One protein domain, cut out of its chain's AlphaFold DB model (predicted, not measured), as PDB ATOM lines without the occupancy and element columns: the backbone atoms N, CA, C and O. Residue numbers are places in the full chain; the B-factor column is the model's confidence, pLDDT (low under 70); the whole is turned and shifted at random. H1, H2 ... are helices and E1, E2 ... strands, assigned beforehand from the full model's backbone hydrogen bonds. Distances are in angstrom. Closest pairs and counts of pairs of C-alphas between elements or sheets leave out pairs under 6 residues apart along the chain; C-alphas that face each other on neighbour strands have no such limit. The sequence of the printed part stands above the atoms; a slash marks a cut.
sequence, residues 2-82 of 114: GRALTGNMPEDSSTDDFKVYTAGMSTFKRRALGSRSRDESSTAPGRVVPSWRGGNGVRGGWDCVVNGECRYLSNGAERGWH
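AT A GLANCE: This is residues 2 to 82 of the 114 residues of the protein "Phosphoglycerate mutase" of Trichophyton equinum (strain ATCC MYA-4606 / CBS 127.97) (UniProt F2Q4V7). With little regular structure, this is an elongated, loop-rich chain in which a two-stranded antiparallel ribbon, E1 and E4, runs along one long side, with the short helix H1 next to it, near the middle of the whole; hairpin E2 and E3 lies at one end, its residues 43 to 48 sticking out, and unnamed residues 70 to 82 reach the other end. The 81 printed residues run H1, E1, E2, E3, E4, mostly strand, with 25 in named elements. The whole is loose, radius of gyration of the C-alphas 15.2 A, and elongated, 47 by 27 by 21 A.

IN THESE COORDINATES: H1 is residues 2 to 6, 6.0 A, from C-alpha 2 at (-114.102, 6.318, 23.787). E1 is 25 to 30, 16.5 A; E2 42 to 44, 6.6 A; E3 47 to 49, 6.1 A; E4 62 to 69, 17.6 A, ending at (-100.213, 6.371, 20.596).

HOW THE PARTS SIT: H1, its O i to N i+4 pair within hydrogen-bond range, touches E4, closest C-alphas Thr 6 and Trp 62, 5.0 A. E1 and E4 are antiparallel, 168 degrees, N 29 to O 63 2.8 A; E4 bends by 55 degrees at residue 65. In the E2 and E3 hairpin, antiparallel at 144 degrees, N 44 to O 47 is 2.9 A. H1 and E2 are apart.

THE WHOLE: The C-alphas farthest apart, Gly 46 and Ser 74, are 49.4 A apart. The printed part has no cut; links H1 to E1, E1 to E2 and E3 to E4 are long. Residues 34 to 45 have pLDDT under 70.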
ATOM      1  N   GLY A   2    -114.006   6.536  25.239       93.75
ATOM      2  CA  GLY A   2    -114.102   6.318  23.787       93.75
ATOM      3  C   GLY A   2    -115.437   5.753  23.276       93.75
ATOM      4  O   GLY A   2    -115.983   6.280  22.308       93.75
ATOM      5  N   ARG A   3    -116.029   4.766  23.964       94.25
ATOM      6  CA  ARG A   3    -117.334   4.179  23.588       94.25
ATOM      7  C   ARG A   3    -118.474   5.198  23.561       94.25
ATOM      8  O   ARG A   3    -119.246   5.228  22.614       94.25
ATOM      9  N   ALA A   4    -118.556   6.088  24.552       93.69
ATOM     10  CA  ALA A   4    -119.591   7.127  24.592       93.69
ATOM     11  C   ALA A   4    -119.428   8.166  23.470       93.69
ATOM     12  O   ALA A   4    -120.412   8.642  22.908       93.69
ATOM     13  N   LEU A   5    -118.184   8.512  23.132       94.88
ATOM     14  CA  LEU A   5    -117.873   9.465  22.066       94.88
ATOM     15  C   LEU A   5    -118.146   8.881  20.677       94.88
ATOM     16  O   LEU A   5    -118.721   9.560  19.833       94.88
ATOM     17  N   THR A   6    -117.759   7.631  20.449       94.56
ATOM     18  CA  THR A   6    -117.930   6.953  19.154       94.56
ATOM     19  C   THR A   6    -119.323   6.360  18.978       94.56
ATOM     20  O   THR A   6    -119.783   6.190  17.854       94.56
ATOM     21  N   GLY A   7    -120.008   6.057  20.079       93.62
ATOM     22  CA  GLY A   7    -121.262   5.315  20.097       93.62
ATOM     23  C   GLY A   7    -121.113   3.815  19.882       93.62
ATOM     24  O   GLY A   7    -122.122   3.112  19.842       93.62
ATOM     25  N   ASN A   8    -119.884   3.319  19.750       93.50
ATOM     26  CA  ASN A   8    -119.620   1.898  19.635       93.50
ATOM     27  C   ASN A   8    -119.595   1.280  21.038       93.50
ATOM     28  O   ASN A   8    -118.614   1.437  21.762       93.50
ATOM     29  N   MET A   9    -120.693   0.640  21.449       92.25
ATOM     30  CA  MET A   9    -120.675  -0.258  22.601       92.25
ATOM     31  C   MET A   9    -120.737  -1.700  22.082       92.25
ATOM     32  O   MET A   9    -121.786  -2.063  21.550       92.25
ATOM     33  N   PRO A  10    -119.679  -2.503  22.274       92.44
ATOM     34  CA  PRO A  10    -119.723  -3.935  22.005       92.44
ATOM     35  C   PRO A  10    -120.666  -4.656  22.979       92.44
ATOM     36  O   PRO A  10    -120.881  -4.194  24.100       92.44
ATOM     37  N   GLU A  11    -121.228  -5.788  22.551       91.50
ATOM     38  CA  GLU A  11    -122.059  -6.641  23.416       91.50
ATOM     39  C   GLU A  11    -121.253  -7.175  24.604       91.50
ATOM     40  O   GLU A  11    -121.713  -7.131  25.742       91.50
ATOM     41  N   ASP A  12    -120.020  -7.600  24.332       91.62
ATOM     42  CA  ASP A  12    -119.042  -7.979  25.341       91.62
ATOM     43  C   ASP A  12    -118.308  -6.739  25.869       91.62
ATOM     44  O   ASP A  12    -117.515  -6.097  25.167       91.62
ATOM     45  N   SER A  13    -118.554  -6.406  27.135       87.94
ATOM     46  CA  SER A  13    -117.945  -5.254  27.797       87.94
ATOM     47  C   SER A  13    -116.425  -5.376  27.924       87.94
ATOM     48  O   SER A  13    -115.768  -4.327  27.925       87.94
ATOM     49  N   SER A  14    -115.887  -6.602  27.947       90.62
ATOM     50  CA  SER A  14    -114.458  -6.900  28.097       90.62
ATOM     51  C   SER A  14    -113.627  -6.646  26.832       90.62
ATOM     52  O   SER A  14    -112.396  -6.664  26.868       90.62
ATOM     53  N   THR A  15    -114.294  -6.342  25.712       93.19
ATOM     54  CA  THR A  15    -113.644  -6.035  24.433       93.19
ATOM     55  C   THR A  15    -112.619  -4.900  24.582       93.19
ATOM     56  O   THR A  15    -112.965  -3.778  24.949       93.19
ATOM     57  N   ASP A  16    -111.359  -5.159  24.226       93.00
ATOM     58  CA  ASP A  16    -110.259  -4.184  24.287       93.00
ATOM     59  C   ASP A  16    -110.212  -3.284  23.027       93.00
ATOM     60  O   ASP A  16    -109.354  -3.409  22.144       93.00
ATOM     61  N   ASP A  17    -111.184  -2.373  22.940       93.56
ATOM     62  CA  ASP A  17    -111.423  -1.457  21.818       93.56
ATOM     63  C   ASP A  17    -110.705  -0.096  21.938       93.56
ATOM     64  O   ASP A  17    -110.472   0.584  20.932       93.56
ATOM     65  N   PHE A  18    -110.295   0.299  23.145       95.12
ATOM     66  CA  PHE A  18    -109.559   1.541  23.399       95.12
ATOM     67  C   PHE A  18    -108.275   1.280  24.173       95.12
ATOM     68  O   PHE A  18    -108.303   0.786  25.294       95.12
ATOM     69  N   LYS A  19    -107.148   1.699  23.595       95.62
ATOM     70  CA  LYS A  19    -105.828   1.496  24.182       95.62
ATOM     71  C   LYS A  19    -105.521   2.601  25.186       95.62
ATOM     72  O   LYS A  19    -105.282   3.752  24.818       95.62
ATOM     73  N   VAL A  20    -105.544   2.245  26.468       95.12
ATOM     74  CA  VAL A  20    -105.275   3.164  27.579       95.12
ATOM     75  C   VAL A  20    -103.954   2.779  28.230       95.12
ATOM     76  O   VAL A  20    -103.917   1.972  29.153       95.12
ATOM     77  N   TYR A  21    -102.864   3.344  27.720       96.94
ATOM     78  CA  TYR A  21    -101.517   3.155  28.259       96.94
ATOM     79  C   TYR A  21    -101.087   4.337  29.125       96.94
ATOM     80  O   TYR A  21    -101.636   5.439  29.027       96.94
ATOM     81  N   THR A  22    -100.052   4.124  29.935       96.88
ATOM     82  CA  THR A  22     -99.405   5.206  30.685       96.88
ATOM     83  C   THR A  22     -98.907   6.274  29.722       96.88
ATOM     84  O   THR A  22     -98.164   5.979  28.790       96.88
ATOM     85  N   ALA A  23     -99.349   7.514  29.945       96.94
ATOM     86  CA  ALA A  23     -99.046   8.658  29.091       96.94
ATOM     87  C   ALA A  23     -99.351   8.435  27.593       96.94
ATOM     88  O   ALA A  23     -98.767   9.129  26.768       96.94
ATOM     89  N   GLY A  24    -100.243   7.502  27.231       96.56
ATOM     90  CA  GLY A  24    -100.671   7.269  25.850       96.56
ATOM     91  C   GLY A  24    -101.705   8.293  25.379       96.56
ATOM     92  O   GLY A  24    -102.588   8.697  26.138       96.56
ATOM     93  N   MET A  25    -101.618   8.706  24.114       97.00
ATOM     94  CA  MET A  25    -102.500   9.725  23.539       97.00
ATOM     95  C   MET A  25    -103.542   9.105  22.610       97.00
ATOM     96  O   MET A  25    -103.223   8.339  21.706       97.00
ATOM     97  N   SER A  26    -104.803   9.495  22.788       97.56
ATOM     98  CA  SER A  26    -105.864   9.230  21.814       97.56
ATOM     99  C   SER A  26    -106.443  10.540  21.299       97.56
ATOM    100  O   SER A  26    -106.601  11.497  22.058       97.56
ATOM    101  N   THR A  27    -106.787  10.589  20.016       97.69
ATOM    102  CA  THR A  27    -107.339  11.782  19.369       97.69
ATOM    103  C   THR A  27    -108.723  11.477  18.828       97.69
ATOM    104  O   THR A  27    -108.911  10.544  18.049       97.69
ATOM    105  N   PHE A  28    -109.689  12.305  19.219       97.06
ATOM    106  CA  PHE A  28    -111.076  12.201  18.787       97.06
ATOM    107  C   PHE A  28    -111.435  13.401  17.918       97.06
ATOM    108  O   PHE A  28    -111.321  14.549  18.350       97.06
ATOM    109  N   LYS A  29    -111.896  13.139  16.697       96.62
ATOM    110  CA  LYS A  29    -112.352  14.164  15.759       96.62
ATOM    111  C   LYS A  29    -113.874  14.203  15.745       96.62
ATOM    112  O   LYS A  29    -114.523  13.172  15.600       96.62
ATOM    113  N   ARG A  30    -114.459  15.392  15.900       94.69
ATOM    114  CA  ARG A  30    -115.917  15.556  15.860       94.69
ATOM    115  C   ARG A  30    -116.437  15.303  14.446       94.69
ATOM    116  O   ARG A  30    -115.883  15.852  13.492       94.69
ATOM    117  N   ARG A  31    -117.527  14.546  14.316       92.69
ATOM    118  CA  ARG A  31    -118.197  14.361  13.022       92.69
ATOM    119  C   ARG A  31    -118.943  15.621  12.593       92.69
ATOM    120  O   ARG A  31    -119.361  16.442  13.420       92.69
ATOM    121  N   ALA A  32    -119.111  15.777  11.281       86.94
ATOM    122  CA  ALA A  32    -119.923  16.848  10.720       86.94
ATOM    123  C   ALA A  32    -121.386  16.718  11.180       86.94
ATOM    124  O   ALA A  32    -121.904  15.620  11.394       86.94
ATOM    125  N   LEU A  33    -122.062  17.858  11.351       72.06
ATOM    126  CA  LEU A  33    -123.479  17.886  11.706       72.06
ATOM    127  C   LEU A  33    -124.286  17.259  10.559       72.06
ATOM    128  O   LEU A  33    -124.350  17.830   9.478       72.06
ATOM    129  N   GLY A  34    -124.870  16.080  10.791       64.88
ATOM    130  CA  GLY A  34    -125.685  15.376   9.793       64.88
ATOM    131  C   GLY A  34    -125.616  13.849   9.859       64.88
ATOM    132  O   GLY A  34    -126.566  13.200   9.446       64.88
ATOM    133  N   SER A  35    -124.570  13.256  10.448       62.25
ATOM    134  CA  SER A  35    -124.427  11.786  10.527       62.25
ATOM    135  C   SER A  35    -125.206  11.136  11.686       62.25
ATOM    136  O   SER A  35    -124.759  10.141  12.257       62.25
ATOM    137  N   ARG A  36    -126.321  11.732  12.120       64.69
ATOM    138  CA  ARG A  36    -127.119  11.186  13.227       64.69
ATOM    139  C   ARG A  36    -127.992  10.060  12.683       64.69
ATOM    140  O   ARG A  36    -128.815  10.332  11.809       64.69
ATOM    141  N   SER A  37    -127.862   8.842  13.206       63.56
ATOM    142  CA  SER A  37    -128.961   7.889  13.074       63.56
ATOM    143  C   SER A  37    -130.126   8.426  13.916       63.56
ATOM    144  O   SER A  37    -129.935   9.072  14.951       63.56
ATOM    145  N   ARG A  38    -131.354   8.252  13.427       62.03
ATOM    146  CA  ARG A  38    -132.564   8.714  14.110       62.03
ATOM    147  C   ARG A  38    -133.005   7.648  15.112       62.03
ATOM    148  O   ARG A  38    -134.074   7.078  14.949       62.03
ATOM    149  N   ASP A  39    -132.165   7.352  16.097       63.25
ATOM    150  CA  ASP A  39    -132.554   6.467  17.196       63.25
ATOM    151  C   ASP A  39    -133.287   7.242  18.293       63.25
ATOM    152  O   ASP A  39    -132.894   8.352  18.666       63.25
ATOM    153  N   GLU A  40    -134.346   6.630  18.816       66.50
ATOM    154  CA  GLU A  40    -135.172   7.136  19.914       66.50
ATOM    155  C   GLU A  40    -134.354   7.277  21.208       66.50
ATOM    156  O   GLU A  40    -133.616   6.377  21.617       66.50
ATOM    157  N   SER A  41    -134.478   8.428  21.871       69.00
ATOM    158  CA  SER A  41    -133.898   8.648  23.197       69.00
ATOM    159  C   SER A  41    -134.589   7.766  24.235       69.00
ATOM    160  O   SER A  41    -135.816   7.725  24.278       69.00
ATOM    161  N   SER A  42    -133.832   7.114  25.117       68.12
ATOM    162  CA  SER A  42    -134.410   6.311  26.197       68.12
ATOM    163  C   SER A  42    -134.648   7.153  27.451       68.12
ATOM    164  O   SER A  42    -133.871   8.049  27.785       68.12
ATOM    165  N   THR A  43    -135.732   6.873  28.171       61.34
ATOM    166  CA  THR A  43    -136.081   7.590  29.406       61.34
ATOM    167  C   THR A  43    -135.639   6.777  30.619       61.34
ATOM    168  O   THR A  43    -136.152   5.690  30.868       61.34
ATOM    169  N   ALA A  44    -134.698   7.314  31.393       68.00
ATOM    170  CA  ALA A  44    -134.436   6.895  32.771       68.00
ATOM    171  C   ALA A  44    -135.355   7.708  33.711       68.00
ATOM    172  O   ALA A  44    -135.817   8.777  33.304       68.00
ATOM    173  N   PRO A  45    -135.636   7.278  34.958       68.12
ATOM    174  CA  PRO A  45    -136.530   8.019  35.853       68.12
ATOM    175  C   PRO A  45    -136.073   9.480  36.012       68.12
ATOM    176  O   PRO A  45    -135.017   9.768  36.577       68.12
ATOM    177  N   GLY A  46    -136.864  10.395  35.439       73.75
ATOM    178  CA  GLY A  46    -136.645  11.843  35.443       73.75
ATOM    179  C   GLY A  46    -135.627  12.395  34.433       73.75
ATOM    180  O   GLY A  46    -135.327  13.585  34.502       73.75
ATOM    181  N   ARG A  47    -135.058  11.588  33.519       76.81
ATOM    182  CA  ARG A  47    -134.002  12.046  32.587       76.81
ATOM    183  C   ARG A  47    -134.147  11.421  31.198       76.81
ATOM    184  O   ARG A  47    -134.191  10.200  31.068       76.81
ATOM    185  N   VAL A  48    -134.121  12.258  30.164       78.69
ATOM    186  CA  VAL A  48    -133.994  11.808  28.771       78.69
ATOM    187  C   VAL A  48    -132.524  11.502  28.503       78.69
ATOM    188  O   VAL A  48    -131.679  12.400  28.541       78.69
ATOM    189  N   VAL A  49    -132.205  10.235  28.257       77.62
ATOM    190  CA  VAL A  49    -130.870   9.787  27.860       77.62
ATOM    191  C   VAL A  49    -130.797   9.836  26.332       77.62
ATOM    192  O   VAL A  49    -131.556   9.138  25.657       77.62
ATOM    193  N   PRO A  50    -129.901  10.649  25.746       77.25
ATOM    194  CA  PRO A  50    -129.723  10.673  24.299       77.25
ATOM    195  C   PRO A  50    -129.317   9.293  23.772       77.25
ATOM    196  O   PRO A  50    -128.514   8.603  24.405       77.25
ATOM    197  N   SER A  51    -129.805   8.921  22.591       87.38
ATOM    198  CA  SER A  51    -129.411   7.712  21.861       87.38
ATOM    199  C   SER A  51    -127.954   7.807  21.389       87.38
ATOM    200  O   SER A  51    -127.647   8.180  20.262       87.38
ATOM    201  N   TRP A  52    -127.008   7.521  22.284       89.75
ATOM    202  CA  TRP A  52    -125.577   7.622  21.982       89.75
ATOM    203  C   TRP A  52    -124.972   6.312  21.465       89.75
ATOM    204  O   TRP A  52    -123.890   6.349  20.893       89.75
ATOM    205  N   ARG A  53    -125.630   5.164  21.663       91.56
ATOM    206  CA  ARG A  53    -125.170   3.849  21.176       91.56
ATOM    207  C   ARG A  53    -125.423   3.699  19.665       91.56
ATOM    208  O   ARG A  53    -125.924   4.625  19.033       91.56
ATOM    209  N   GLY A  54    -125.045   2.559  19.082       88.69
ATOM    210  CA  GLY A  54    -125.267   2.277  17.655       88.69
ATOM    211  C   GLY A  54    -124.410   3.132  16.717       88.69
ATOM    212  O   GLY A  54    -124.815   3.439  15.604       88.69
ATOM    213  N   GLY A  55    -123.242   3.588  17.180       90.00
ATOM    214  CA  GLY A  55    -122.353   4.468  16.411       90.00
ATOM    215  C   GLY A  55    -122.741   5.952  16.431       90.00
ATOM    216  O   GLY A  55    -122.009   6.787  15.896       90.00
ATOM    217  N   ASN A  56    -123.842   6.326  17.090       90.31
ATOM    218  CA  ASN A  56    -124.281   7.721  17.152       90.31
ATOM    219  C   ASN A  56    -123.302   8.617  17.897       90.31
ATOM    220  O   ASN A  56    -122.957   9.692  17.413       90.31
ATOM    221  N   GLY A  57    -122.842   8.159  19.057       91.75
ATOM    222  CA  GLY A  57    -121.976   8.904  19.950       91.75
ATOM    223  C   GLY A  57    -122.641  10.154  20.531       91.75
ATOM    224  O   GLY A  57    -123.595  10.731  20.000       91.75
ATOM    225  N   VAL A  58    -122.132  10.625  21.665       90.50
ATOM    226  CA  VAL A  58    -122.678  11.829  22.300       90.50
ATOM    227  C   VAL A  58    -122.520  13.063  21.399       90.50
ATOM    228  O   VAL A  58    -121.488  13.277  20.762       90.50
ATOM    229  N   ARG A  59    -123.558  13.912  21.355       87.88
ATOM    230  CA  ARG A  59    -123.599  15.174  20.580       87.88
ATOM    231  C   ARG A  59    -123.348  15.029  19.064       87.88
ATOM    232  O   ARG A  59    -122.899  15.992  18.433       87.88
ATOM    233  N   GLY A  60    -123.707  13.887  18.474       86.75
ATOM    234  CA  GLY A  60    -123.509  13.582  17.044       86.75
ATOM    235  C   GLY A  60    -122.227  12.802  16.747       86.75
ATOM    236  O   GLY A  60    -121.924  12.549  15.584       86.75
ATOM    237  N   GLY A  61    -121.504  12.439  17.803       92.69
ATOM    238  CA  GLY A  61    -120.426  11.479  17.767       92.69
ATOM    239  C   GLY A  61    -119.102  11.981  17.219       92.69
ATOM    240  O   GLY A  61    -118.939  13.107  16.731       92.69
ATOM    241  N   TRP A  62    -118.124  11.111  17.408       95.44
ATOM    242  CA  TRP A  62    -116.714  11.376  17.208       95.44
ATOM    243  C   TRP A  62    -116.053  10.152  16.593       95.44
ATOM    244  O   TRP A  62    -116.462   9.019  16.857       95.44
ATOM    245  N   ASP A  63    -114.999  10.388  15.829       95.81
ATOM    246  CA  ASP A  63    -114.148   9.343  15.279       95.81
ATOM    247  C   ASP A  63    -112.842   9.313  16.069       95.81
ATOM    248  O   ASP A  63    -112.198  10.348  16.264       95.81
ATOM    249  N   CYS A  64    -112.461   8.133  16.555       97.00
ATOM    250  CA  CYS A  64    -111.156   7.919  17.166       97.00
ATOM    251  C   CYS A  64    -110.125   7.788  16.039       97.00
ATOM    252  O   CYS A  64    -110.064   6.757  15.377       97.00
ATOM    253  N   VAL A  65    -109.365   8.851  15.777       97.69
ATOM    254  CA  VAL A  65    -108.381   8.890  14.679       97.69
ATOM    255  C   VAL A  65    -106.983   8.464  15.131       97.69
ATOM    256  O   VAL A  65    -106.160   8.092  14.304       97.69
ATOM    257  N   VAL A  66    -106.730   8.486  16.442       97.69
ATOM    258  CA  VAL A  66    -105.529   7.937  17.086       97.69
ATOM    259  C   VAL A  66    -105.975   7.236  18.367       97.69
ATOM    260  O   VAL A  66    -106.723   7.833  19.139       97.69
ATOM    261  N   ASN A  67    -105.528   5.999  18.596       97.31
ATOM    262  CA  ASN A  67    -105.943   5.160  19.726       97.31
ATOM    263  C   ASN A  67    -104.717   4.668  20.514       97.31
ATOM    264  O   ASN A  67    -104.099   3.676  20.136       97.31
ATOM    265  N   GLY A  68    -104.355   5.384  21.581       96.62
ATOM    266  CA  GLY A  68    -103.263   5.020  22.491       96.62
ATOM    267  C   GLY A  68    -101.862   5.095  21.880       96.62
ATOM    268  O   GLY A  68    -101.055   4.190  22.069       96.62
ATOM    269  N   GLU A  69    -101.554   6.157  21.134       97.06
ATOM    270  CA  GLU A  69    -100.213   6.371  20.596       97.06
ATOM    271  C   GLU A  69     -99.197   6.621  21.718       97.06
ATOM    272  O   GLU A  69     -99.386   7.501  22.555       97.06
ATOM    273  N   CYS A  70     -98.096   5.868  21.685       97.94
ATOM    274  CA  CYS A  70     -96.963   6.002  22.605       97.94
ATOM    275  C   CYS A  70     -95.623   6.152  21.868       97.94
ATOM    276  O   CYS A  70     -94.571   6.051  22.487       97.94
ATOM    277  N   ARG A  71     -95.625   6.378  20.543       96.75
ATOM    278  CA  ARG A  71     -94.390   6.432  19.727       96.75
ATOM    279  C   ARG A  71     -93.444   7.572  20.117       96.75
ATOM    280  O   ARG A  71     -92.263   7.515  19.801       96.75
ATOM    281  N   TYR A  72     -93.963   8.596  20.788       96.50
ATOM    282  CA  TYR A  72     -93.185   9.709  21.334       96.50
ATOM    283  C   TYR A  72     -92.529   9.391  22.690       96.50
ATOM    284  O   TYR A  72     -91.737  10.192  23.177       96.50
ATOM    285  N   LEU A  73     -92.851   8.252  23.313       96.62
ATOM    286  CA  LEU A  73     -92.245   7.794  24.561       96.62
ATOM    287  C   LEU A  73     -91.099   6.832  24.246       96.62
ATOM    288  O   LEU A  73     -91.273   5.892  23.473       96.62
ATOM    289  N   SER A  74     -89.945   7.019  24.890       97.19
ATOM    290  CA  SER A  74     -88.759   6.173  24.676       97.19
ATOM    291  C   SER A  74     -89.006   4.697  24.988       97.19
ATOM    292  O   SER A  74     -88.432   3.831  24.336       97.19
ATOM    293  N   ASN A  75     -89.874   4.414  25.962       97.12
ATOM    294  CA  ASN A  75     -90.194   3.054  26.395       97.12
ATOM    295  C   ASN A  75     -91.490   2.515  25.766       97.12
ATOM    296  O   ASN A  75     -91.890   1.386  26.033       97.12
ATOM    297  N   GLY A  76     -92.153   3.303  24.915       97.19
ATOM    298  CA  GLY A  76     -93.400   2.902  24.276       97.19
ATOM    299  C   GLY A  76     -94.571   2.742  25.253       97.19
ATOM    300  O   GLY A  76     -94.752   3.538  26.172       97.19
ATOM    301  N   ALA A  77     -95.429   1.759  24.975       97.25
ATOM    302  CA  ALA A  77     -96.672   1.521  25.700       97.25
ATOM    303  C   ALA A  77     -96.440   0.674  26.959       97.25
ATOM    304  O   ALA A  77     -95.937  -0.444  26.878       97.25
ATOM    305  N   GLU A  78     -96.883   1.172  28.113       97.56
ATOM    306  CA  GLU A  78     -96.730   0.491  29.401       97.56
ATOM    307  C   GLU A  78     -98.015   0.565  30.245       97.56
ATOM    308  O   GLU A  78     -98.781   1.531  30.161       97.56
ATOM    309  N   ARG A  79     -98.223  -0.445  31.106       95.12
ATOM    310  CA  ARG A  79     -99.305  -0.527  32.118       95.12
ATOM    311  C   ARG A  79    -100.704  -0.261  31.537       95.12
ATOM    312  O   ARG A  79    -101.437   0.590  32.036       95.12
ATOM    313  N   GLY A  80    -101.038  -0.964  30.455       94.50
ATOM    314  CA  GLY A  80    -102.343  -0.854  29.806       94.50
ATOM    315  C   GLY A  80    -103.507  -1.191  30.739       94.50
ATOM    316  O   GLY A  80    -103.373  -2.047  31.612       94.50
ATOM    317  N   TRP A  81    -104.643  -0.527  30.531       91.88
ATOM    318  CA  TRP A  81    -105.892  -0.794  31.241       91.88
ATOM    319  C   TRP A  81    -107.056  -0.946  30.258       91.88
ATOM    320  O   TRP A  81    -107.181  -0.162  29.316       91.88
ATOM    321  N   HIS A  82    -107.932  -1.919  30.502       90.62
ATOM    322  CA  HIS A  82    -109.223  -2.062  29.834       90.62
ATOM    323  C   HIS A  82    -110.240  -2.686  30.800       90.62
ATOM    324  O   HIS A  82    -109.860  -3.215  31.847       90.62
TER     325      HIS A  82